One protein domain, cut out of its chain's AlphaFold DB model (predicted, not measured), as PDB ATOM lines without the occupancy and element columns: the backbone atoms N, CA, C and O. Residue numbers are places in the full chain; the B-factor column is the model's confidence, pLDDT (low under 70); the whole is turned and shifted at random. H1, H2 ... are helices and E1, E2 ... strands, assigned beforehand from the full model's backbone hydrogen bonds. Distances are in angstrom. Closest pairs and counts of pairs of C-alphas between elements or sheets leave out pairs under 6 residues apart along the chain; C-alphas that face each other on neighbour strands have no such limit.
ATOM      1  N   VAL A 123     165.621 215.364 194.451       96.06
ATOM      2  CA  VAL A 123     165.779 214.202 193.573       96.06
ATOM      3  C   VAL A 123     164.659 213.198 193.850       96.06
ATOM      4  O   VAL A 123     164.396 212.843 194.997       96.06
ATOM      5  N   ASP A 124     163.968 212.745 192.800       95.50
ATOM      6  CA  ASP A 124     163.000 211.646 192.894       95.50
ATOM      7  C   ASP A 124     163.593 210.388 192.258       95.50
ATOM      8  O   ASP A 124     163.585 210.201 191.038       95.50
ATOM      9  N   LEU A 125     164.107 209.509 193.112       93.81
ATOM     10  CA  LEU A 125     164.705 208.240 192.708       93.81
ATOM     11  C   LEU A 125     163.671 207.267 192.108       93.81
ATOM     12  O   LEU A 125     164.024 206.358 191.367       93.81
ATOM     13  N   SER A 126     162.376 207.463 192.370       92.44
ATOM     14  CA  SER A 126     161.331 206.514 191.968       92.44
ATOM     15  C   SER A 126     160.673 206.804 190.620       92.44
ATOM     16  O   SER A 126     159.908 205.973 190.120       92.44
ATOM     17  N   VAL A 127     160.935 207.971 190.025       95.31
ATOM     18  CA  VAL A 127     160.329 208.370 188.750       95.31
ATOM     19  C   VAL A 127     161.020 207.680 187.577       95.31
ATOM     20  O   VAL A 127     162.241 207.684 187.449       95.31
ATOM     21  N   THR A 128     160.212 207.141 186.665       96.19
ATOM     22  CA  THR A 128     160.662 206.464 185.447       96.19
ATOM     23  C   THR A 128     160.837 207.436 184.271       96.19
ATOM     24  O   THR A 128     160.033 207.461 183.337       96.19
ATOM     25  N   ASN A 129     161.891 208.253 184.312       95.25
ATOM     26  CA  ASN A 129     162.253 209.196 183.240       95.25
ATOM     27  C   ASN A 129     162.944 208.524 182.039       95.25
ATOM     28  O   ASN A 129     162.891 209.029 180.916       95.25
ATOM     29  N   TYR A 130     163.568 207.373 182.273       96.81
ATOM     30  CA  TYR A 130     164.404 206.635 181.338       96.81
ATOM     31  C   TYR A 130     163.852 205.229 181.098       96.81
ATOM     32  O   TYR A 130     163.259 204.598 181.976       96.81
ATOM     33  N   THR A 131     164.035 204.730 179.876       96.62
ATOM     34  CA  THR A 131     163.607 203.385 179.471       96.62
ATOM     35  C   THR A 131     164.838 202.529 179.189       96.62
ATOM     36  O   THR A 131     165.706 203.003 178.455       96.62
ATOM     37  N   PRO A 132     164.908 201.286 179.702       97.44
ATOM     38  CA  PRO A 132     166.012 200.391 179.390       97.44
ATOM     39  C   PRO A 132     166.202 200.138 177.895       97.44
ATOM     40  O   PRO A 132     165.247 200.109 177.110       97.44
ATOM     41  N   GLY A 133     167.458 199.925 177.509       96.88
ATOM     42  CA  GLY A 133     167.837 199.558 176.155       96.88
ATOM     43  C   GLY A 133     167.369 198.152 175.758       96.88
ATOM     44  O   GLY A 133     166.801 197.383 176.534       96.88
ATOM     45  N   THR A 134     167.613 197.784 174.499       96.56
ATOM     46  CA  THR A 134     167.270 196.439 174.009       96.56
ATOM     47  C   THR A 134     168.339 195.430 174.416       96.56
ATOM     48  O   THR A 134     169.460 195.497 173.915       96.56
ATOM     49  N   LYS A 135     167.971 194.449 175.248       96.06
ATOM     50  CA  LYS A 135     168.844 193.332 175.637       96.06
ATOM     51  C   LYS A 135     169.187 192.436 174.442       96.06
ATOM     52  O   LYS A 135     168.323 192.135 173.613       96.06
ATOM     53  N   GLN A 136     170.434 191.970 174.379       96.00
ATOM     54  CA  GLN A 136     170.884 190.922 173.454       96.00
ATOM     55  C   GLN A 136     171.715 189.880 174.210       96.00
ATOM     56  O   GLN A 136     172.414 190.209 175.167       96.00
ATOM     57  N   ALA A 137     171.606 188.610 173.812       94.75
ATOM     58  CA  ALA A 137     172.381 187.530 174.418       94.75
ATOM     59  C   ALA A 137     173.878 187.736 174.152       94.75
ATOM     60  O   ALA A 137     174.263 188.036 173.022       94.75
ATOM     61  N   GLY A 138     174.702 187.567 175.186       94.06
ATOM     62  CA  GLY A 138     176.148 187.779 175.111       94.06
ATOM     63  C   GLY A 138     176.601 189.233 175.278       94.06
ATOM     64  O   GLY A 138     177.767 189.513 175.034       94.06
ATOM     65  N   MET A 139     175.721 190.167 175.659       96.94
ATOM     66  CA  MET A 139     176.158 191.513 176.055       96.94
ATOM     67  C   MET A 139     176.979 191.453 177.344       96.94
ATOM     68  O   MET A 139     176.544 190.867 178.334       96.94
ATOM     69  N   GLU A 140     178.141 192.101 177.329       94.44
ATOM     70  CA  GLU A 140     179.094 192.125 178.439       94.44
ATOM     71  C   GLU A 140     179.261 193.542 179.003       94.44
ATOM     72  O   GLU A 140     178.921 194.539 178.359       94.44
ATOM     73  N   TRP A 141     179.760 193.612 180.236       96.12
ATOM     74  CA  TRP A 141     180.074 194.856 180.935       96.12
ATOM     75  C   TRP A 141     181.461 195.353 180.527       96.12
ATOM     76  O   TRP A 141     182.415 194.575 180.540       96.12
ATOM     77  N   ASP A 142     181.570 196.642 180.208       94.19
ATOM     78  CA  ASP A 142     182.862 197.312 180.067       94.19
ATOM     79  C   ASP A 142     183.388 197.688 181.455       94.19
ATOM     80  O   ASP A 142     182.916 198.639 182.080       94.19
ATOM     81  N   ASN A 143     184.359 196.912 181.931       91.50
ATOM     82  CA  ASN A 143     184.946 197.067 183.254       91.50
ATOM     83  C   ASN A 143     186.124 198.054 183.300       91.50
ATOM     84  O   ASN A 143     186.673 198.275 184.380       91.50
ATOM     85  N   SER A 144     186.488 198.656 182.159       90.38
ATOM     86  CA  SER A 144     187.703 199.467 182.015       90.38
ATOM     87  C   SER A 144     187.706 200.658 182.968       90.38
ATOM     88  O   SER A 144     188.708 200.908 183.624       90.38
ATOM     89  N   LEU A 145     186.572 201.361 183.093       91.88
ATOM     90  CA  LEU A 145     186.439 202.489 184.019       91.88
ATOM     91  C   LEU A 145     186.640 202.051 185.470       91.88
ATOM     92  O   LEU A 145     187.397 202.687 186.192       91.88
ATOM     93  N   PHE A 146     185.940 200.996 185.899       91.19
ATOM     94  CA  PHE A 146     185.933 200.577 187.298       91.19
ATOM     95  C   PHE A 146     187.331 200.175 187.766       91.19
ATOM     96  O   PHE A 146     187.786 200.685 188.779       91.19
ATOM     97  N   TYR A 147     188.023 199.320 187.007       86.25
ATOM     98  CA  TYR A 147     189.369 198.864 187.369       86.25
ATOM     99  C   TYR A 147     190.454 199.921 187.159       86.25
ATOM    100  O   TYR A 147     191.490 199.837 187.788       86.25
ATOM    101  N   TRP A 148     190.251 200.905 186.282       88.44
ATOM    102  CA  TRP A 148     191.171 202.042 186.180       88.44
ATOM    103  C   TRP A 148     191.002 203.020 187.352       88.44
ATOM    104  O   TRP A 148     191.973 203.618 187.823       88.44
ATOM    105  N   LEU A 149     189.758 203.222 187.794       88.69
ATOM    106  CA  LEU A 149     189.413 204.185 188.831       88.69
ATOM    107  C   LEU A 149     189.705 203.642 190.235       88.69
ATOM    108  O   LEU A 149     190.316 204.340 191.040       88.69
ATOM    109  N   GLU A 150     189.259 202.426 190.531       85.75
ATOM    110  CA  GLU A 150     189.431 201.774 191.831       85.75
ATOM    111  C   GLU A 150     190.763 201.009 191.870       85.75
ATOM    112  O   GLU A 150     191.142 200.394 190.880       85.75
ATOM    113  N   ASP A 151     191.461 201.032 193.006       68.19
ATOM    114  CA  ASP A 151     192.678 200.240 193.261       68.19
ATOM    115  C   ASP A 151     192.274 198.789 193.575       68.19
ATOM    116  O   ASP A 151     191.979 198.432 194.715       68.19
ATOM    117  N   ALA A 152     192.079 197.981 192.536       60.03
ATOM    118  CA  ALA A 152     191.515 196.635 192.659       60.03
ATOM    119  C   ALA A 152     192.533 195.530 192.342       60.03
ATOM    120  O   ALA A 152     192.263 194.366 192.659       60.03
ATOM    121  N   ASP A 153     193.676 195.872 191.741       59.91
ATOM    122  CA  ASP A 153     194.850 195.014 191.609       59.91
ATOM    123  C   ASP A 153     196.073 195.764 192.145       59.91
ATOM    124  O   ASP A 153     196.731 196.499 191.418       59.91
ATOM    125  N   THR A 154     196.426 195.503 193.405       50.78
ATOM    126  CA  THR A 154     197.512 196.174 194.147       50.78
ATOM    127  C   THR A 154     198.911 196.027 193.529       50.78
ATOM    128  O   THR A 154     199.891 196.564 194.045       50.78
ATOM    129  N   LEU A 155     199.044 195.274 192.433       51.28
ATOM    130  CA  LEU A 155     200.276 195.112 191.663       51.28
ATOM    131  C   LEU A 155     200.293 195.941 190.368       51.28
ATOM    132  O   LEU A 155     201.317 195.970 189.677       51.28
ATOM    133  N   SER A 156     199.184 196.593 190.019       57.78
ATOM    134  CA  SER A 156     199.050 197.410 188.821       57.78
ATOM    135  C   SER A 156     199.445 198.860 189.114       57.78
ATOM    136  O   SER A 156     198.789 199.540 189.884       57.78
ATOM    137  N   PRO A 157     200.469 199.428 188.459       58.19
ATOM    138  CA  PRO A 157     200.740 200.864 188.561       58.19
ATOM    139  C   PRO A 157     199.741 201.722 187.755       58.19
ATOM    140  O   PRO A 157     199.920 202.940 187.655       58.19
ATOM    141  N   GLU A 158     198.755 201.100 187.097       66.31
ATOM    142  CA  GLU A 158     197.810 201.746 186.179       66.31
ATOM    143  C   GLU A 158     196.417 202.009 186.795       66.31
ATOM    144  O   GLU A 158     195.633 202.733 186.171       66.31
ATOM    145  N   ASP A 159     196.106 201.486 187.990       73.75
ATOM    146  CA  ASP A 159     194.829 201.688 188.699       73.75
ATOM    147  C   ASP A 159     194.919 202.732 189.842       73.75
ATOM    148  O   ASP A 159     195.795 203.604 189.830       73.75
ATOM    149  N   GLY A 160     193.921 202.775 190.736       77.44
ATOM    150  CA  GLY A 160     193.887 203.712 191.872       77.44
ATOM    151  C   GLY A 160     193.664 205.187 191.504       77.44
ATOM    152  O   GLY A 160     193.948 206.097 192.291       77.44
ATOM    153  N   ASN A 161     193.136 205.475 190.310       86.12
ATOM    154  CA  ASN A 161     192.982 206.851 189.821       86.12
ATOM    155  C   ASN A 161     191.851 207.642 190.504       86.12
ATOM    156  O   ASN A 161     191.740 208.851 190.281       86.12
ATOM    157  N   ILE A 162     191.050 207.027 191.382       86.62
ATOM    158  CA  ILE A 162     190.077 207.740 192.221       86.62
ATOM    159  C   ILE A 162     190.758 208.816 193.071       86.62
ATOM    160  O   ILE A 162     190.230 209.920 193.200       86.62
ATOM    161  N   ALA A 163     191.985 208.554 193.531       82.62
ATOM    162  CA  ALA A 163     192.794 209.521 194.261       82.62
ATOM    163  C   ALA A 163     193.203 210.738 193.400       82.62
ATOM    164  O   ALA A 163     193.630 211.767 193.909       82.62
ATOM    165  N   ARG A 164     193.066 210.685 192.078       85.81
ATOM    166  CA  ARG A 164     193.377 211.823 191.197       85.81
ATOM    167  C   ARG A 164     192.142 212.626 190.809       85.81
ATOM    168  O   ARG A 164     192.261 213.651 190.141       85.81
ATOM    169  N   CYS A 165     190.960 212.170 191.213       89.44
ATOM    170  CA  CYS A 165     189.720 212.864 190.928       89.44
ATOM    171  C   CYS A 165     189.585 214.123 191.786       89.44
ATOM    172  O   CYS A 165     189.933 214.150 192.965       89.44
ATOM    173  N   ARG A 166     188.979 215.160 191.210       90.12
ATOM    174  CA  ARG A 166     188.437 216.271 191.986       90.12
ATOM    175  C   ARG A 166     187.172 215.796 192.694       90.12
ATOM    176  O   ARG A 166     186.193 215.446 192.025       90.12
ATOM    177  N   LEU A 167     187.197 215.852 194.022       91.12
ATOM    178  CA  LEU A 167     186.060 215.569 194.888       91.12
ATOM    179  C   LEU A 167     185.263 216.849 195.174       91.12
ATOM    180  O   LEU A 167     185.808 217.843 195.651       91.12
ATOM    181  N   THR A 168     183.961 216.820 194.905       93.12
ATOM    182  CA  THR A 168     182.998 217.837 195.353       93.12
ATOM    183  C   THR A 168     181.832 217.170 196.069       93.12
ATOM    184  O   THR A 168     181.567 215.988 195.860       93.12
ATOM    185  N   LYS A 169     181.116 217.915 196.909       93.94
ATOM    186  CA  LYS A 169     179.960 217.417 197.648       93.94
ATOM    187  C   LYS A 169     178.750 218.325 197.471       93.94
ATOM    188  O   LYS A 169     178.884 219.524 197.226       93.94
ATOM    189  N   THR A 170     177.561 217.748 197.602       95.62
ATOM    190  CA  THR A 170     176.310 218.511 197.603       95.62
ATOM    191  C   THR A 170     175.225 217.822 198.422       95.62
ATOM    192  O   THR A 170     175.260 216.607 198.634       95.62
ATOM    193  N   LEU A 171     174.263 218.611 198.894       95.44
ATOM    194  CA  LEU A 171     173.030 218.151 199.521       95.44
ATOM    195  C   LEU A 171     171.885 218.215 198.514       95.44
ATOM    196  O   LEU A 171     171.649 219.262 197.916       95.44
ATOM    197  N   LEU A 172     171.119 217.132 198.404       96.06
ATOM    198  CA  LEU A 172     169.815 217.138 197.737       96.06
ATOM    199  C   LEU A 172     168.750 216.601 198.687       96.06
ATOM    200  O   LEU A 172     169.045 215.839 199.608       96.06
ATOM    201  N   ARG A 173     167.497 216.985 198.457       95.62
ATOM    202  CA  ARG A 173     166.354 216.472 199.214       95.62
ATOM    203  C   ARG A 173     165.710 215.305 198.475       95.62
ATOM    204  O   ARG A 173     165.361 215.431 197.303       95.62
ATOM    205  N   ASP A 174     165.491 214.190 199.154       95.25
ATOM    206  CA  ASP A 174     164.658 213.119 198.610       95.25
ATOM    207  C   ASP A 174     163.225 213.646 198.440       95.25
ATOM    208  O   ASP A 174     162.577 214.074 199.399       95.25
ATOM    209  N   ALA A 175     162.712 213.637 197.211       95.62
ATOM    210  CA  ALA A 175     161.402 214.203 196.897       95.62
ATOM    211  C   ALA A 175     160.229 213.458 197.565       95.62
ATOM    212  O   ALA A 175     159.124 213.999 197.655       95.62
ATOM    213  N   ARG A 176     160.438 212.217 198.016       92.94
ATOM    214  CA  ARG A 176     159.420 211.366 198.636       92.94
ATOM    215  C   ARG A 176     159.463 211.391 200.149       92.94
ATOM    216  O   ARG A 176     158.399 211.439 200.766       92.94
ATOM    217  N   THR A 177     160.647 211.268 200.736       92.44
ATOM    218  CA  THR A 177     160.803 211.228 202.197       92.44
ATOM    219  C   THR A 177     160.956 212.628 202.776       92.44
ATOM    220  O   THR A 177     160.562 212.860 203.915       92.44
ATOM    221  N   GLY A 178     161.460 213.577 201.982       93.81
ATOM    222  CA  GLY A 178     161.843 214.901 202.447       93.81
ATOM    223  C   GLY A 178     163.175 214.911 203.194       93.81
ATOM    224  O   GLY A 178     163.575 215.977 203.649       93.81
ATOM    225  N   GLU A 179     163.868 213.778 203.316       93.50
ATOM    226  CA  GLU A 179     165.160 213.683 203.998       93.50
ATOM    227  C   GLU A 179     166.293 214.266 203.144       93.50
ATOM    228  O   GLU A 179     166.209 214.317 201.914       93.50
ATOM    229  N   LEU A 180     167.361 214.726 203.798       92.81
ATOM    230  CA  LEU A 180     168.571 215.177 203.109       92.81
ATOM    231  C   LEU A 180     169.447 213.974 202.748       92.81
ATOM    232  O   LEU A 180     169.767 213.156 203.608       92.81
ATOM    233  N   ILE A 181     169.888 213.919 201.496       94.31
ATOM    234  CA  ILE A 181     170.865 212.954 200.994       94.31
ATOM    235  C   ILE A 181     172.179 213.692 200.744       94.31
ATOM    236  O   ILE A 181     172.197 214.757 200.116       94.31
ATOM    237  N   GLN A 182     173.283 213.124 201.229       94.50
ATOM    238  CA  GLN A 182     174.620 213.639 200.947       94.50
ATOM    239  C   GLN A 182     175.180 212.958 199.701       94.50
ATOM    240  O   GLN A 182     175.095 211.735 199.578       94.50
ATOM    241  N   TYR A 183     175.785 213.738 198.811       95.94
ATOM    242  CA  TYR A 183     176.442 213.227 197.615       95.94
ATOM    243  C   TYR A 183     177.923 213.588 197.605       95.94
ATOM    244  O   TYR A 183     178.274 214.750 197.802       95.94
ATOM    245  N   GLU A 184     178.776 212.601 197.337       94.62
ATOM    246  CA  GLU A 184     180.208 212.759 197.059       94.62
ATOM    247  C   GLU A 184     180.449 212.495 195.569       94.62
ATOM    248  O   GLU A 184     179.992 211.488 195.037       94.62
ATOM    249  N   ILE A 185     181.109 213.414 194.868       95.81
ATOM    250  CA  ILE A 185     181.190 213.434 193.403       95.81
ATOM    251  C   ILE A 185     182.658 213.449 193.000       95.81
ATOM    252  O   ILE A 185     183.362 214.430 193.233       95.81
ATOM    253  N   TYR A 186     183.103 212.372 192.359       94.75
ATOM    254  CA  TYR A 186     184.460 212.205 191.858       94.75
ATOM    255  C   TYR A 186     184.466 212.485 190.357       94.75
ATOM    256  O   TYR A 186     183.856 211.762 189.558       94.75
ATOM    257  N   SER A 187     185.140 213.569 189.986       95.06
ATOM    258  CA  SER A 187     185.220 214.049 188.609       95.06
ATOM    259  C   SER A 187     186.658 214.180 188.135       95.06
ATOM    260  O   SER A 187     187.566 214.465 188.914       95.06
ATOM    261  N   ASP A 188     186.852 214.018 186.836       94.62
ATOM    262  CA  ASP A 188     188.089 214.366 186.163       94.62
ATOM    263  C   ASP A 188     188.431 215.849 186.411       94.62
ATOM    264  O   ASP A 188     187.584 216.715 186.154       94.62
ATOM    265  N   PRO A 189     189.635 216.177 186.910       91.44
ATOM    266  CA  PRO A 189     189.984 217.554 187.253       91.44
ATOM    267  C   PRO A 189     190.040 218.484 186.030       91.44
ATOM    268  O   PRO A 189     189.750 219.673 186.171       91.44
ATOM    269  N   ASP A 190     190.355 217.956 184.842       93.50
ATOM    270  CA  ASP A 190     190.557 218.745 183.624       93.50
ATOM    271  C   ASP A 190     189.275 218.891 182.791       93.50
ATOM    272  O   ASP A 190     188.886 219.993 182.401       93.50
ATOM    273  N   SER A 191     188.607 217.775 182.496       94.81
ATOM    274  CA  SER A 191     187.405 217.737 181.654       94.81
ATOM    275  C   SER A 191     186.105 217.934 182.434       94.81
ATOM    276  O   SER A 191     185.090 218.303 181.841       94.81
ATOM    277  N   GLY A 192     186.115 217.690 183.749       93.56
ATOM    278  CA  GLY A 192     184.917 217.682 184.586       93.56
ATOM    279  C   GLY A 192     184.007 216.468 184.371       93.56
ATOM    280  O   GLY A 192     182.890 216.465 184.887       93.56
ATOM    281  N   ALA A 193     184.449 215.452 183.622       96.19
ATOM    282  CA  ALA A 193     183.703 214.209 183.460       96.19
ATOM    283  C   ALA A 193     183.495 213.535 184.824       96.19
ATOM    284  O   ALA A 193     184.447 213.321 185.569       96.19
ATOM    285  N   VAL A 194     182.249 213.218 185.170       97.56
ATOM    286  CA  VAL A 194     181.920 212.537 186.429       97.56
ATOM    287  C   VAL A 194     182.129 211.039 186.249       97.56
ATOM    288  O   VAL A 194     181.455 210.435 185.415       97.56
ATOM    289  N   TYR A 195     183.027 210.453 187.040       97.56
ATOM    290  CA  TYR A 195     183.320 209.018 187.012       97.56
ATOM    291  C   TYR A 195     182.547 208.250 188.082       97.56
ATOM    292  O   TYR A 195     182.088 207.138 187.823       97.56
ATOM    293  N   LYS A 196     182.374 208.845 189.269       97.25
ATOM    294  CA  LYS A 196     181.681 208.223 190.400       97.25
ATOM    295  C   LYS A 196     180.888 209.253 191.200       97.25
ATOM    296  O   LYS A 196     181.351 210.368 191.421       97.25
ATOM    297  N   ILE A 197     179.703 208.862 191.649       97.94
ATOM    298  CA  ILE A 197     178.903 209.572 192.648       97.94
ATOM    299  C   ILE A 197     178.629 208.587 193.782       97.94
ATOM    300  O   ILE A 197     178.242 207.458 193.507       97.94
ATOM    301  N   VAL A 198     178.782 208.990 195.037       96.62
ATOM    302  CA  VAL A 198     178.340 208.204 196.193       96.62
ATOM    303  C   VAL A 198     177.188 208.925 196.864       96.62
ATOM    304  O   VAL A 198     177.330 210.089 197.227       96.62
ATOM    305  N   SER A 199     176.055 208.245 197.035       96.69
ATOM    306  CA  SER A 199     174.965 208.727 197.885       96.69
ATOM    307  C   SER A 199     175.079 208.115 199.279       96.69
ATOM    308  O   SER A 199     175.152 206.891 199.416       96.69
ATOM    309  N   VAL A 200     175.078 208.969 200.300       94.44
ATOM    310  CA  VAL A 200     175.127 208.587 201.716       94.44
ATOM    311  C   VAL A 200     173.809 208.988 202.370       94.44
ATOM    312  O   VAL A 200     173.502 210.175 202.515       94.44
ATOM    313  N   GLU A 201     173.022 207.985 202.746       93.38
ATOM    314  CA  GLU A 201     171.702 208.135 203.355       93.38
ATOM    315  C   GLU A 201     171.734 207.558 204.779       93.38
ATOM    316  O   GLU A 201     172.155 206.417 204.977       93.38
ATOM    317  N   GLY A 202     171.282 208.323 205.776       87.00
ATOM    318  CA  GLY A 202     171.117 207.811 207.140       87.00
ATOM    319  C   GLY A 202     169.898 206.891 207.241       87.00
ATOM    320  O   GLY A 202     168.826 207.224 206.735       87.00
ATOM    321  N   THR A 203     170.044 205.745 207.903       83.00
ATOM    322  CA  THR A 203     168.948 204.804 208.173       83.00
ATOM    323  C   THR A 203     168.805 204.547 209.673       83.00
ATOM    324  O   THR A 203     169.647 204.939 210.483       83.00
ATOM    325  N   GLU A 204     167.712 203.895 210.077       74.69
ATOM    326  CA  GLU A 204     167.551 203.418 211.452       74.69
ATOM    327  C   GLU A 204     168.591 202.314 211.725       74.69
ATOM    328  O   GLU A 204     168.418 201.173 211.302       74.69
ATOM    329  N   GLY A 205     169.691 202.670 212.396       69.81
ATOM    330  CA  GLY A 205     170.767 201.740 212.766       69.81
ATOM    331  C   GLY A 205     171.986 201.709 211.834       69.81
ATOM    332  O   GLY A 205     172.804 200.802 211.971       69.81
ATOM    333  N   GLY A 206     172.140 202.662 210.904       85.19
ATOM    334  CA  GLY A 206     173.349 202.751 210.079       85.19
ATOM    335  C   GLY A 206     173.234 203.687 208.877       85.19
ATOM    336  O   GLY A 206     172.578 204.730 208.921       85.19
ATOM    337  N   LEU A 207     173.911 203.306 207.798       91.56
ATOM    338  CA  LEU A 207     173.974 204.023 206.533       91.56
ATOM    339  C   LEU A 207     173.508 203.120 205.400       91.56
ATOM    340  O   LEU A 207     173.882 201.950 205.334       91.56
ATOM    341  N   LYS A 208     172.790 203.701 204.444       93.38
ATOM    342  CA  LYS A 208     172.644 203.152 203.099       93.38
ATOM    343  C   LYS A 208     173.596 203.907 202.175       93.38
ATOM    344  O   LYS A 208     173.517 205.126 202.038       93.38
ATOM    345  N   LEU A 209     174.505 203.159 201.558       95.31
ATOM    346  CA  LEU A 209     175.531 203.661 200.653       95.31
ATOM    347  C   LEU A 209     175.240 203.141 199.248       95.31
ATOM    348  O   LEU A 209     175.052 201.935 199.060       95.31
ATOM    349  N   THR A 210     175.218 204.035 198.261       97.19
ATOM    350  CA  THR A 210     175.174 203.624 196.854       97.19
ATOM    351  C   THR A 210     176.277 204.311 196.062       97.19
ATOM    352  O   THR A 210     176.279 205.533 195.931       97.19
ATOM    353  N   ASP A 211     177.201 203.511 195.530       97.31
ATOM    354  CA  ASP A 211     178.255 203.966 194.628       97.31
ATOM    355  C   ASP A 211     177.758 203.844 193.184       97.31
ATOM    356  O   ASP A 211     177.486 202.742 192.705       97.31
ATOM    357  N   TRP A 212     177.649 204.969 192.489       97.94
ATOM    358  CA  TRP A 212     177.188 205.087 191.111       97.94
ATOM    359  C   TRP A 212     178.370 205.422 190.201       97.94
ATOM    360  O   TRP A 212     178.960 206.488 190.347       97.94
ATOM    361  N   TYR A 213     178.703 204.560 189.245       98.06
ATOM    362  CA  TYR A 213     179.805 204.775 188.305       98.06
ATOM    363  C   TYR A 213     179.266 205.119 186.924       98.06
ATOM    364  O   TYR A 213     178.332 204.469 186.441       98.06
ATOM    365  N   TYR A 214     179.891 206.099 186.273       97.94
ATOM    366  CA  TYR A 214     179.446 206.627 184.989       97.94
ATOM    367  C   TYR A 214     180.573 206.651 183.964       97.94
ATOM    368  O   TYR A 214     181.639 207.208 184.207       97.94
ATOM    369  N   LEU A 215     180.296 206.102 182.784       95.38
ATOM    370  CA  LEU A 215     181.156 206.206 181.610       95.38
ATOM    371  C   LEU A 215     180.431 207.062 180.572       95.38
ATOM    372  O   LEU A 215     179.312 206.738 180.181       95.38
ATOM    373  N   ASP A 216     181.026 208.192 180.183       92.19
ATOM    374  CA  ASP A 216     180.417 209.172 179.270       92.19
ATOM    375  C   ASP A 216     178.999 209.627 179.696       92.19
ATOM    376  O   ASP A 216     178.105 209.843 178.874       92.19
ATOM    377  N   GLY A 217     178.773 209.749 181.012       93.25
ATOM    378  CA  GLY A 217     177.486 210.146 181.601       93.25
ATOM    379  C   GLY A 217     176.391 209.072 181.560       93.25
ATOM    380  O   GLY A 217     175.229 209.355 181.862       93.25
ATOM    381  N   GLN A 218     176.738 207.842 181.181       96.00
ATOM    382  CA  GLN A 218     175.860 206.674 181.217       96.00
ATOM    383  C   GLN A 218     176.225 205.773 182.399       96.00
ATOM    384  O   GLN A 218     177.411 205.666 182.716       96.00
ATOM    385  N   PRO A 219     175.256 205.104 183.051       97.44
ATOM    386  CA  PRO A 219     175.565 204.180 184.134       97.44
ATOM    387  C   PRO A 219     176.453 203.045 183.616       97.44
ATOM    388  O   PRO A 219     176.210 202.480 182.549       97.44
ATOM    389  N   ASN A 220     177.488 202.716 184.382       97.88
ATOM    390  CA  ASN A 220     178.433 201.644 184.075       97.88
ATOM    391  C   ASN A 220     178.397 200.549 185.150       97.88
ATOM    392  O   ASN A 220     178.262 199.366 184.839       97.88
ATOM    393  N   PHE A 221     178.463 200.939 186.420       97.94
ATOM    394  CA  PHE A 221     178.434 200.027 187.557       97.94
ATOM    395  C   PHE A 221     177.726 200.698 188.734       97.94
ATOM    396  O   PHE A 221     177.829 201.910 188.911       97.94
ATOM    397  N   VAL A 222     176.983 199.930 189.525       98.19
ATOM    398  CA  VAL A 222     176.341 200.410 190.753       98.19
ATOM    399  C   VAL A 222     176.580 199.402 191.866       98.19
ATOM    400  O   VAL A 222     176.311 198.215 191.674       98.19
ATOM    401  N   PHE A 223     177.032 199.869 193.029       96.62
ATOM    402  CA  PHE A 223     177.163 199.057 194.237       96.62
ATOM    403  C   PHE A 223     176.330 199.648 195.375       96.62
ATOM    404  O   PHE A 223     176.652 200.711 195.899       96.62
ATOM    405  N   GLN A 224     175.265 198.946 195.764       96.50
ATOM    406  CA  GLN A 224     174.389 199.331 196.869       96.50
ATOM    407  C   GLN A 224     174.624 198.425 198.081       96.50
ATOM    408  O   GLN A 224     174.548 197.195 197.970       96.50
ATOM    409  N   ARG A 225     174.881 199.032 199.243       93.19
ATOM    410  CA  ARG A 225     175.144 198.332 200.507       93.19
ATOM    411  C   ARG A 225     174.629 199.110 201.716       93.19
ATOM    412  O   ARG A 225     174.327 200.298 201.625       93.19
ATOM    413  N   GLU A 226     174.587 198.421 202.846       91.25
ATOM    414  CA  GLU A 226     174.398 199.023 204.165       91.25
ATOM    415  C   GLU A 226     175.696 198.880 204.964       91.25
ATOM    416  O   GLU A 226     176.404 197.882 204.807       91.25
ATOM    417  N   ASP A 227     176.017 199.873 205.789       88.94
ATOM    418  CA  ASP A 227     177.178 199.841 206.684       88.94
ATOM    419  C   ASP A 227     176.889 200.631 207.973       88.94
ATOM    420  O   ASP A 227     176.025 201.506 207.992       88.94
ATOM    421  N   SER A 228     177.600 200.323 209.054       89.00
ATOM    422  CA  SER A 228     177.495 201.016 210.344       89.00
ATOM    423  C   SER A 228     178.349 202.291 210.376       89.00
ATOM    424  O   SER A 228     177.922 203.331 210.873       89.00
ATOM    425  N   VAL A 229     179.520 202.233 209.735       88.94
ATOM    426  CA  VAL A 229     180.477 203.337 209.586       88.94
ATOM    427  C   VAL A 229     180.885 203.404 208.124       88.94
ATOM    428  O   VAL A 229     181.196 202.366 207.539       88.94
ATOM    429  N   TYR A 230     180.934 204.601 207.530       89.25
ATOM    430  CA  TYR A 230     181.394 204.759 206.149       89.25
ATOM    431  C   TYR A 230     182.919 204.616 206.062       89.25
ATOM    432  O   TYR A 230     183.652 205.585 205.889       89.25
ATOM    433  N   THR A 231     183.402 203.384 206.190       85.31
ATOM    434  CA  THR A 231     184.795 203.034 205.927       85.31
ATOM    435  C   THR A 231     184.985 202.786 204.431       85.31
ATOM    436  O   THR A 231     184.054 202.317 203.760       85.31
ATOM    437  N   PRO A 232     186.173 203.059 203.877       78.56
ATOM    438  CA  PRO A 232     186.502 202.605 202.533       78.56
ATOM    439  C   PRO A 232     186.339 201.087 202.420       78.56
ATOM    440  O   PRO A 232     186.553 200.349 203.383       78.56
ATOM    441  N   THR A 233     185.912 200.614 201.254       78.00
ATOM    442  CA  THR A 233     185.657 199.193 201.039       78.00
ATOM    443  C   THR A 233     185.782 198.853 199.564       78.00
ATOM    444  O   THR A 233     185.350 199.625 198.706       78.00
ATOM    445  N   TYR A 234     186.333 197.680 199.274       78.06
ATOM    446  CA  TYR A 234     186.392 197.153 197.920       78.06
ATOM    447  C   TYR A 234     185.092 196.418 197.590       78.06
ATOM    448  O   TYR A 234     184.517 195.723 198.426       78.06
ATOM    449  N   ALA A 235     184.616 196.515 196.345       83.62
ATOM    450  CA  ALA A 235     183.399 195.824 195.898       83.62
ATOM    451  C   ALA A 235     183.598 194.300 195.697       83.62
ATOM    452  O   ALA A 235     182.971 193.686 194.824       83.62
ATOM    453  N   THR A 236     184.445 193.677 196.515       83.19
ATOM    454  CA  THR A 236     184.827 192.263 196.518       83.19
ATOM    455  C   THR A 236     183.695 191.363 197.009       83.19
ATOM    456  O   THR A 236     182.677 191.816 197.535       83.19
ATOM    457  N   ILE A 237     183.822 190.054 196.783       84.19
ATOM    458  CA  ILE A 237     182.738 189.097 197.050       84.19
ATOM    459  C   ILE A 237     182.525 188.784 198.538       84.19
ATOM    460  O   ILE A 237     181.505 188.203 198.894       84.19
ATOM    461  N   ASP A 238     183.452 189.152 199.416       81.94
ATOM    462  CA  ASP A 238     183.290 189.103 200.872       81.94
ATOM    463  C   ASP A 238     182.374 190.221 201.398       81.94
ATOM    464  O   ASP A 238     181.812 190.082 202.483       81.94
ATOM    465  N   LYS A 239     182.129 191.280 200.613       85.69
ATOM    466  CA  LYS A 239     181.220 192.363 201.002       85.69
ATOM    467  C   LYS A 239     179.783 192.082 200.586       85.69
ATOM    468  O   LYS A 239     179.475 191.862 199.409       85.69
ATOM    469  N   VAL A 240     178.876 192.145 201.558       89.62
ATOM    470  CA  VAL A 240     177.435 192.077 201.305       89.62
ATOM    471  C   VAL A 240     176.955 193.299 200.516       89.62
ATOM    472  O   VAL A 240     177.565 194.363 200.549       89.62
ATOM    473  N   GLY A 241     175.868 193.128 199.770       93.44
ATOM    474  CA  GLY A 241     175.262 194.170 198.945       93.44
ATOM    475  C   GLY A 241     174.932 193.692 197.535       93.44
ATOM    476  O   GLY A 241     175.181 192.539 197.157       93.44
ATOM    477  N   GLU A 242     174.351 194.589 196.749       96.56
ATOM    478  CA  GLU A 242     173.937 194.333 195.370       96.56
ATOM    479  C   GLU A 242     174.769 195.132 194.387       96.56
ATOM    480  O   GLU A 242     175.101 196.290 194.617       96.56
ATOM    481  N   ARG A 243     175.109 194.478 193.283       97.50
ATOM    482  CA  ARG A 243     175.983 194.994 192.241       97.50
ATOM    483  C   ARG A 243     175.255 194.898 190.912       97.50
ATOM    484  O   ARG A 243     174.822 193.810 190.522       97.50
ATOM    485  N   TYR A 244     175.132 196.022 190.228       98.31
ATOM    486  CA  TYR A 244     174.424 196.137 188.958       98.31
ATOM    487  C   TYR A 244     175.410 196.623 187.906       98.31
ATOM    488  O   TYR A 244     176.044 197.661 188.072       98.31
ATOM    489  N   TYR A 245     175.571 195.849 186.841       98.31
ATOM    490  CA  TYR A 245     176.540 196.126 185.791       98.31
ATOM    491  C   TYR A 245     175.791 196.520 184.531       98.31
ATOM    492  O   TYR A 245     174.887 195.800 184.092       98.31
ATOM    493  N   PHE A 246     176.189 197.640 183.948       98.50
ATOM    494  CA  PHE A 246     175.509 198.251 182.823       98.50
ATOM    495  C   PHE A 246     176.410 198.304 181.595       98.50
ATOM    496  O   PHE A 246     177.609 198.564 181.667       98.50
ATOM    497  N   ASN A 247     175.801 198.075 180.441       97.12
ATOM    498  CA  ASN A 247     176.344 198.458 179.152       97.12
ATOM    499  C   ASN A 247     175.398 199.516 178.580       97.12
ATOM    500  O   ASN A 247     174.369 199.187 177.984       97.12
ATOM    501  N   ASN A 248     175.730 200.788 178.818       93.25
ATOM    502  CA  ASN A 248     174.832 201.922 178.586       93.25
ATOM    503  C   ASN A 248     173.497 201.732 179.340       93.25
ATOM    504  O   ASN A 248     173.488 201.389 180.515       93.25
ATOM    505  N   ASP A 249     172.359 201.897 178.665       96.31
ATOM    506  CA  ASP A 249     171.024 201.779 179.268       96.31
ATOM    507  C   ASP A 249     170.553 200.316 179.470       96.31
ATOM    508  O   ASP A 249     169.359 200.075 179.647       96.31
ATOM    509  N   VAL A 250     171.443 199.317 179.382       98.00
ATOM    510  CA  VAL A 250     171.113 197.889 179.556       98.00
ATOM    511  C   VAL A 250     171.856 197.319 180.754       98.00
ATOM    512  O   VAL A 250     173.087 197.317 180.770       98.00
ATOM    513  N   MET A 251     171.130 196.764 181.724       98.50
ATOM    514  CA  MET A 251     171.736 195.958 182.778       98.50
ATOM    515  C   MET A 251     172.122 194.610 182.171       98.50
ATOM    516  O   MET A 251     171.280 193.882 181.646       98.50
ATOM    517  N   VAL A 252     173.416 194.299 182.192       98.25
ATOM    518  CA  VAL A 252     173.973 193.070 181.603       98.25
ATOM    519  C   VAL A 252     174.213 191.989 182.649       98.25
ATOM    520  O   VAL A 252     174.233 190.799 182.331       98.25
ATOM    521  N   LYS A 253     174.369 192.393 183.912       97.00
ATOM    522  CA  LYS A 253     174.605 191.500 185.045       97.00
ATOM    523  C   LYS A 253     174.053 192.124 186.327       97.00
ATOM    524  O   LYS A 253     174.188 193.325 186.546       97.00
ATOM    525  N   TRP A 254     173.449 191.296 187.170       97.25
ATOM    526  CA  TRP A 254     172.981 191.643 188.510       97.25
ATOM    527  C   TRP A 254     173.486 190.588 189.485       97.25
ATOM    528  O   TRP A 254     173.184 189.403 189.335       97.25
ATOM    529  N   ARG A 255     174.289 191.021 190.454       95.44
ATOM    530  CA  ARG A 255     174.919 190.165 191.455       95.44
ATOM    531  C   ARG A 255     174.456 190.561 192.850       95.44
ATOM    532  O   ARG A 255     174.511 191.729 193.222       95.44
ATOM    533  N   MET A 256     174.061 189.573 193.641       93.75
ATOM    534  CA  MET A 256     173.534 189.742 194.990       93.75
ATOM    535  C   MET A 256     174.359 188.908 195.956       93.75
ATOM    536  O   MET A 256     174.422 187.682 195.834       93.75
ATOM    537  N   ILE A 257     174.950 189.573 196.944       91.19
ATOM    538  CA  ILE A 257     175.720 188.938 198.010       91.19
ATOM    539  C   ILE A 257     175.020 189.274 199.319       91.19
ATOM    540  O   ILE A 257     175.008 190.418 199.761       91.19
ATOM    541  N   ARG A 258     174.356 188.283 199.914       85.75
ATOM    542  CA  ARG A 258     173.662 188.440 201.210       85.75
ATOM    543  C   ARG A 258     174.449 187.859 202.373       85.75
ATOM    544  O   ARG A 258     174.156 188.162 203.520       85.75
ATOM    545  N   VAL A 259     175.393 186.985 202.056       85.56
ATOM    546  CA  VAL A 259     176.364 186.396 202.970       85.56
ATOM    547  C   VAL A 259     177.710 186.518 202.270       85.56
ATOM    548  O   VAL A 259     177.756 186.249 201.065       85.56
ATOM    549  N   PRO A 260     178.775 186.933 202.973       85.19
ATOM    550  CA  PRO A 260     180.116 186.988 202.409       85.19
ATOM    551  C   PRO A 260     180.452 185.727 201.607       85.19
ATOM    552  O   PRO A 260     180.228 184.609 202.066       85.19
ATOM    553  N   LYS A 261     180.975 185.914 200.394       84.75
ATOM    554  CA  LYS A 261     181.403 184.867 199.449       84.75
ATOM    555  C   LYS A 261     180.278 183.980 198.879       84.75
ATOM    556  O   LYS A 261     180.541 183.203 197.963       84.75
ATOM    557  N   GLU A 262     179.018 184.124 199.302       88.12
ATOM    558  CA  GLU A 262     177.867 183.464 198.664       88.12
ATOM    559  C   GLU A 262     177.320 184.309 197.503       88.12
ATOM    560  O   GLU A 262     176.517 185.227 197.692       88.12
ATOM    561  N   VAL A 263     177.741 183.979 196.279       89.94
ATOM    562  CA  VAL A 263     177.372 184.731 195.069       89.94
ATOM    563  C   VAL A 263     176.075 184.199 194.452       89.94
ATOM    564  O   VAL A 263     176.016 183.055 193.995       89.94
ATOM    565  N   GLY A 264     175.047 185.051 194.384       90.06
ATOM    566  CA  GLY A 264     173.908 184.889 193.477       90.06
ATOM    567  C   GLY A 264     174.033 185.851 192.297       90.06
ATOM    568  O   GLY A 264     174.310 187.029 192.505       90.06
ATOM    569  N   GLU A 265     173.840 185.380 191.064       93.94
ATOM    570  CA  GLU A 265     174.030 186.210 189.868       93.94
ATOM    571  C   GLU A 265     173.040 185.872 188.747       93.94
ATOM    572  O   GLU A 265     172.826 184.699 188.439       93.94
ATOM    573  N   TYR A 266     172.490 186.908 188.108       94.56
ATOM    574  CA  TYR A 266     171.786 186.841 186.825       94.56
ATOM    575  C   TYR A 266     172.571 187.610 185.759       94.56
ATOM    576  O   TYR A 266     173.022 188.729 186.009       94.56
ATOM    577  N   THR A 267     172.715 187.044 184.563       95.75
ATOM    578  CA  THR A 267     173.536 187.623 183.486       95.75
ATOM    579  C   THR A 267     172.919 187.393 182.105       95.75
ATOM    580  O   THR A 267     172.189 186.423 181.887       95.75
ATOM    581  N   LEU A 268     173.219 188.292 181.162       97.56
ATOM    582  CA  LEU A 268     172.911 188.128 179.735       97.56
ATOM    583  C   LEU A 268     173.976 187.304 178.988       97.56
ATOM    584  O   LEU A 268     173.762 186.921 177.836       97.56
ATOM    585  N   ALA A 269     175.121 187.065 179.631       95.50
ATOM    586  CA  ALA A 269     176.280 186.355 179.104       95.50
ATOM    587  C   ALA A 269     176.807 185.374 180.174       95.50
ATOM    588  O   ALA A 269     177.706 185.729 180.940       95.50
ATOM    589  N   PRO A 270     176.201 184.180 180.316       92.38
ATOM    590  CA  PRO A 270     176.683 183.167 181.254       92.38
ATOM    591  C   PRO A 270     178.052 182.619 180.828       92.38
ATOM    592  O   PRO A 270     178.329 182.449 179.639       92.38
ATOM    593  N   SER A 271     178.895 182.317 181.809       90.38
ATOM    594  CA  SER A 271     180.279 181.862 181.644       90.38
ATOM    595  C   SER A 271     180.594 180.707 182.599       90.38
ATOM    596  O   SER A 271     179.851 180.458 183.543       90.38
ATOM    597  N   ASP A 272     181.708 180.007 182.382       88.50
ATOM    598  CA  ASP A 272     182.148 178.953 183.302       88.50
ATOM    599  C   ASP A 272     182.728 179.577 184.584       88.50
ATOM    600  O   ASP A 272     183.771 180.233 184.555       88.50
ATOM    601  N   THR A 273     182.015 179.431 185.703       86.31
ATOM    602  CA  THR A 273     182.378 179.992 187.012       86.31
ATOM    603  C   THR A 273     182.157 178.970 188.123       86.31
ATOM    604  O   THR A 273     181.304 178.093 188.024       86.31
ATOM    605  N   TRP A 274     182.890 179.106 189.232       81.81
ATOM    606  CA  TRP A 274     182.752 178.218 190.398       81.81
ATOM    607  C   TRP A 274     181.416 178.389 191.149       81.81
ATOM    608  O   TRP A 274     181.008 177.511 191.912       81.81
ATOM    609  N   TYR A 275     180.716 179.504 190.925       82.94
ATOM    610  CA  TYR A 275     179.358 179.766 191.398       82.94
ATOM    611  C   TYR A 275     178.346 179.607 190.257       82.94
ATOM    612  O   TYR A 275     178.685 179.704 189.080       82.94
ATOM    613  N   SER A 276     177.082 179.355 190.603       79.94
ATOM    614  CA  SER A 276     176.012 179.232 189.608       79.94
ATOM    615  C   SER A 276     175.564 180.615 189.121       79.94
ATOM    616  O   SER A 276     175.537 181.575 189.888       79.94
ATOM    617  N   GLN A 277     175.152 180.696 187.860       88.31
ATOM    618  CA  GLN A 277     174.589 181.895 187.237       88.31
ATOM    619  C   GLN A 277     173.202 181.569 186.668       88.31
ATOM    620  O   GLN A 277     172.984 180.467 186.164       88.31
ATOM    621  N   GLY A 278     172.264 182.512 186.757       89.81
ATOM    622  CA  GLY A 278     171.004 182.478 186.016       89.81
ATOM    623  C   GLY A 278     171.172 183.152 184.653       89.81
ATOM    624  O   GLY A 278     171.561 184.320 184.586       89.81
ATOM    625  N   ASP A 279     170.881 182.432 183.569       94.00
ATOM    626  CA  ASP A 279     170.866 182.985 182.209       94.00
ATOM    627  C   ASP A 279     169.498 183.603 181.921       94.00
ATOM    628  O   ASP A 279     168.516 182.879 181.753       94.00
ATOM    629  N   TYR A 280     169.444 184.933 181.798       94.81
ATOM    630  CA  TYR A 280     168.210 185.673 181.520       94.81
ATOM    631  C   TYR A 280     167.366 185.049 180.396       94.81
ATOM    632  O   TYR A 280     166.143 185.004 180.508       94.81
ATOM    633  N   TYR A 281     167.978 184.535 179.323       94.25
ATOM    634  CA  TYR A 281     167.244 183.983 178.176       94.25
ATOM    635  C   TYR A 281     166.721 182.561 178.397       94.25
ATOM    636  O   TYR A 281     165.818 182.133 177.669       94.25
ATOM    637  N   ALA A 282     167.261 181.845 179.381       92.62
ATOM    638  CA  ALA A 282     166.828 180.508 179.775       92.62
ATOM    639  C   ALA A 282     165.859 180.519 180.973       92.62
ATOM    640  O   ALA A 282     165.214 179.502 181.240       92.62
ATOM    641  N   GLU A 283     165.738 181.647 181.679       89.50
ATOM    642  CA  GLU A 283     164.868 181.794 182.845       89.50
ATOM    643  C   GLU A 283     163.370 181.904 182.500       89.50
ATOM    644  O   GLU A 283     162.954 182.250 181.391       89.50
ATOM    645  N   SER A 284     162.525 181.627 183.499       89.31
ATOM    646  CA  SER A 284     161.065 181.796 183.395       89.31
ATOM    647  C   SER A 284     160.642 183.257 183.169       89.31
ATOM    648  O   SER A 284     161.334 184.179 183.600       89.31
ATOM    649  N   ASP A 285     159.468 183.473 182.561       90.88
ATOM    650  CA  ASP A 285     158.886 184.807 182.310       90.88
ATOM    651  C   ASP A 285     158.851 185.686 183.565       90.88
ATOM    652  O   ASP A 285     159.128 186.878 183.502       90.88
ATOM    653  N   GLU A 286     158.558 185.103 184.721       87.88
ATOM    654  CA  GLU A 286     158.418 185.847 185.966       87.88
ATOM    655  C   GLU A 286     159.765 186.217 186.590       87.88
ATOM    656  O   GLU A 286     159.876 187.280 187.190       87.88
ATOM    657  N   LEU A 287     160.804 185.390 186.431       85.56
ATOM    658  CA  LEU A 287     162.160 185.782 186.838       85.56
ATOM    659  C   LEU A 287     162.740 186.839 185.899       85.56
ATOM    660  O   LEU A 287     163.390 187.773 186.367       85.56
ATOM    661  N   ARG A 288     162.445 186.744 184.598       93.19
ATOM    662  CA  ARG A 288     162.760 187.813 183.645       93.19
ATOM    663  C   ARG A 288     162.058 189.114 184.010       93.19
ATOM    664  O   ARG A 288     162.705 190.149 184.010       93.19
ATOM    665  N   GLN A 289     160.788 189.054 184.415       94.81
ATOM    666  CA  GLN A 289     160.063 190.229 184.895       94.81
ATOM    667  C   GLN A 289     160.732 190.856 186.129       94.81
ATOM    668  O   GLN A 289     160.893 192.069 186.164       94.81
ATOM    669  N   VAL A 290     161.175 190.059 187.111       94.12
ATOM    670  CA  VAL A 290     161.915 190.586 188.278       94.12
ATOM    671  C   VAL A 290     163.219 191.268 187.851       94.12
ATOM    672  O   VAL A 290     163.550 192.336 188.367       94.12
ATOM    673  N   TYR A 291     163.948 190.676 186.901       95.88
ATOM    674  CA  TYR A 291     165.156 191.281 186.338       95.88
ATOM    675  C   TYR A 291     164.841 192.609 185.634       95.88
ATOM    676  O   TYR A 291     165.515 193.604 185.880       95.88
ATOM    677  N   ASP A 292     163.798 192.638 184.801       97.50
ATOM    678  CA  ASP A 292     163.379 193.815 184.035       97.50
ATOM    679  C   ASP A 292     162.884 194.954 184.949       97.50
ATOM    680  O   ASP A 292     163.207 196.119 184.723       97.50
ATOM    681  N   GLU A 293     162.140 194.635 186.013       97.19
ATOM    682  CA  GLU A 293     161.720 195.603 187.038       97.19
ATOM    683  C   GLU A 293     162.925 196.161 187.812       97.19
ATOM    684  O   GLU A 293     162.989 197.364 188.080       97.19
ATOM    685  N   THR A 294     163.906 195.309 188.124       97.44
ATOM    686  CA  THR A 294     165.151 195.712 188.800       97.44
ATOM    687  C   THR A 294     166.007 196.613 187.911       97.44
ATOM    688  O   THR A 294     166.450 197.665 188.368       97.44
ATOM    689  N   GLU A 295     166.189 196.256 186.636       98.31
ATOM    690  CA  GLU A 295     166.883 197.088 185.647       98.31
ATOM    691  C   GLU A 295     166.206 198.451 185.505       98.31
ATOM    692  O   GLU A 295     166.875 199.479 185.585       98.31
ATOM    693  N   MET A 296     164.879 198.472 185.328       98.12
ATOM    694  CA  MET A 296     164.128 199.717 185.173       98.12
ATOM    695  C   MET A 296     164.316 200.632 186.380       98.12
ATOM    696  O   MET A 296     164.537 201.830 186.199       98.12
ATOM    697  N   ARG A 297     164.258 200.079 187.597       97.75
ATOM    698  CA  ARG A 297     164.498 200.831 188.828       97.75
ATOM    699  C   ARG A 297     165.923 201.391 188.860       97.75
ATOM    700  O   ARG A 297     166.089 202.598 188.969       97.75
ATOM    701  N   MET A 298     166.941 200.543 188.708       98.06
ATOM    702  CA  MET A 298     168.344 200.954 188.879       98.06
ATOM    703  C   MET A 298     168.849 201.895 187.793       98.06
ATOM    704  O   MET A 298     169.587 202.827 188.101       98.06
ATOM    705  N   LEU A 299     168.401 201.721 186.548       98.38
ATOM    706  CA  LEU A 299     168.691 202.669 185.476       98.38
ATOM    707  C   LEU A 299     168.147 204.065 185.804       98.38
ATOM    708  O   LEU A 299     168.851 205.059 185.636       98.38
ATOM    709  N   ASN A 300     166.895 204.140 186.264       98.25
ATOM    710  CA  ASN A 300     166.257 205.414 186.583       98.25
ATOM    711  C   ASN A 300     166.870 206.075 187.815       98.25
ATOM    712  O   ASN A 300     167.140 207.269 187.767       98.25
ATOM    713  N   GLU A 301     167.155 205.320 188.876       98.00
ATOM    714  CA  GLU A 301     167.811 205.863 190.069       98.00
ATOM    715  C   GLU A 301     169.190 206.458 189.739       98.00
ATOM    716  O   GLU A 301     169.472 207.593 190.130       98.00
ATOM    717  N   ALA A 302     170.008 205.746 188.951       98.12
ATOM    718  CA  ALA A 302     171.320 206.226 188.519       98.12
ATOM    719  C   ALA A 302     171.204 207.492 187.655       98.12
ATOM    720  O   ALA A 302     171.851 208.502 187.918       98.12
ATOM    721  N   ARG A 303     170.338 207.478 186.637       97.88
ATOM    722  CA  ARG A 303     170.191 208.615 185.714       97.88
ATOM    723  C   ARG A 303     169.585 209.845 186.383       97.88
ATOM    724  O   ARG A 303     170.097 210.943 186.197       97.88
ATOM    725  N   ASN A 304     168.559 209.665 187.213       97.38
ATOM    726  CA  ASN A 304     167.955 210.766 187.962       97.38
ATOM    727  C   ASN A 304     168.952 211.367 188.962       97.38
ATOM    728  O   ASN A 304     168.979 212.583 189.129       97.38
ATOM    729  N   THR A 305     169.788 210.537 189.595       97.75
ATOM    730  CA  THR A 305     170.860 211.008 190.481       97.75
ATOM    731  C   THR A 305     171.891 211.824 189.704       97.75
ATOM    732  O   THR A 305     172.221 212.932 190.120       97.75
ATOM    733  N   TYR A 306     172.361 211.323 188.559       97.44
ATOM    734  CA  TYR A 306     173.303 212.039 187.696       97.44
ATOM    735  C   TYR A 306     172.770 213.418 187.278       97.44
ATOM    736  O   TYR A 306     173.447 214.431 187.455       97.44
ATOM    737  N   ASP A 307     171.526 213.476 186.793       96.44
ATOM    738  CA  ASP A 307     170.893 214.724 186.355       96.44
ATOM    739  C   ASP A 307     170.686 215.713 187.511       96.44
ATOM    740  O   ASP A 307     170.931 216.916 187.363       96.44
ATOM    741  N   ALA A 308     170.236 215.222 188.669       96.31
ATOM    742  CA  ALA A 308     169.992 216.055 189.842       96.31
ATOM    743  C   ALA A 308     171.297 216.634 190.399       96.31
ATOM    744  O   ALA A 308     171.352 217.818 190.718       96.31
ATOM    745  N   VAL A 309     172.370 215.842 190.437       95.38
ATOM    746  CA  VAL A 309     173.696 216.303 190.866       95.38
ATOM    747  C   VAL A 309     174.254 217.365 189.917       95.38
ATOM    748  O   VAL A 309     174.704 218.415 190.371       95.38
ATOM    749  N   LEU A 310     174.183 217.148 188.599       92.44
ATOM    750  CA  LEU A 310     174.701 218.122 187.630       92.44
ATOM    751  C   LEU A 310     173.906 219.433 187.594       92.44
ATOM    752  O   LEU A 310     174.459 220.477 187.248       92.44
ATOM    753  N   SER A 311     172.614 219.391 187.920       90.50
ATOM    754  CA  SER A 311     171.750 220.578 187.925       90.50
ATOM    755  C   SER A 311     171.662 221.277 189.284       90.50
ATOM    756  O   SER A 311     171.375 222.474 189.323       90.50
ATOM    757  N   GLY A 312     171.912 220.560 190.385       78.75
ATOM    758  CA  GLY A 312     171.690 221.039 191.749       78.75
ATOM    759  C   GLY A 312     172.753 221.996 192.292       78.75
ATOM    760  O   GLY A 312     172.497 222.706 193.264       78.75
ATOM    761  N   GLY A 313     173.924 222.062 191.651       84.38
ATOM    762  CA  GLY A 313     175.076 222.815 192.153       84.38
ATOM    763  C   GLY A 313     175.682 222.197 193.418       84.38
ATOM    764  O   GLY A 313     175.188 221.197 193.938       84.38
TER     765      GLY A 313
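AT A GLANCE: This is residues 123 to 313 of the 978 residues of the protein "zinc_ribbon_2 domain-containing protein" of Acetatifactor muris (UniProt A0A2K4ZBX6). A broad, twisted sheet of eight strands curls round one long helix, H3, which covers one face. The short helix H1 packs on the opposite face over E4, and the small H2 stands next to it, just before E1. The printed part has 191 residues, with three named helices and eight named strands in the order H1, H2, E1 to E8, H3. The sheet runs E1, E2, E3, E4, E5, E6, E7, E8 and is antiparallel throughout; the class is mixed, helices and strands. The whole is compact, with a radius of gyration of the C-alphas of 16.6 A, and rounded, spanning 45 by 44 by 36 A.

IN THESE COORDINATES: E1 is residues 166 to 174, 24.9 A long, beginning at C-alpha 166 (188.437, 216.271, 191.986). E2 is residues 180 to 187, 22.1 A; E3 residues 194 to 203, 26.5 A; E4 residues 206 to 215, 29.7 A. E5, residues 218 to 227, is 26.4 A long and bends by 53 degrees at residue 221. E6 is residues 241 to 247, 20.3 A; E7 residues 250 to 257, 21.0 A; E8 residues 263 to 267, 12.5 A. H3, residues 285 to 312, is 39.6 A long and ends at C-alpha 312 (171.690, 221.039, 191.749). H1 is residues 144 to 149, 8.5 A, and H2 residues 161 to 164, 5.2 A.

HOW THE PARTS SIT: The strands form a meander, each the antiparallel neighbour of the one before, with edge strands E1 and E8. From edge to edge their lines turn by 93 degrees. In the hairpin E1 and E2, N 168 and O 185 are 3.0 A apart; in the hairpin E4 and E5, N 211 and O 223 are 2.9 A apart; in the hairpin E7 and E8, N 254 and O 266 are 2.8 A apart; each is within hydrogen-bond range. H3 is on the sheet, its closest C-alphas to E7 being those of Met 251 and Glu 295, 5.7 A apart, and to E1 those of Leu 172 and Gly 312, 7.4 A. H1 is on the opposite face at a height over the sheet of 8.9 A, slantwise to the strands, at 49 degrees to E4 on the local plane. H1 and H2 only just touch, with 3 pairs of C-alphas within 8 A, the closest Leu 149 and Asn 161 at 4.6 A. H2 only grazes the sheet, with residues 162 to 164. Every O i to N i+4 pair is within hydrogen-bond range in H1 and H3; H2 is too short for such a pair.

THE WHOLE: The farthest C-alphas, those of Asp 190 and Ser 284, are 47.3 A apart. The printed part has no cut. The links H1 to H2, E5 to E6 and E8 to H3 are long. Mean pLDDT of the printed part is 91.1; residues 151 to 158 and residue 205 are under 70.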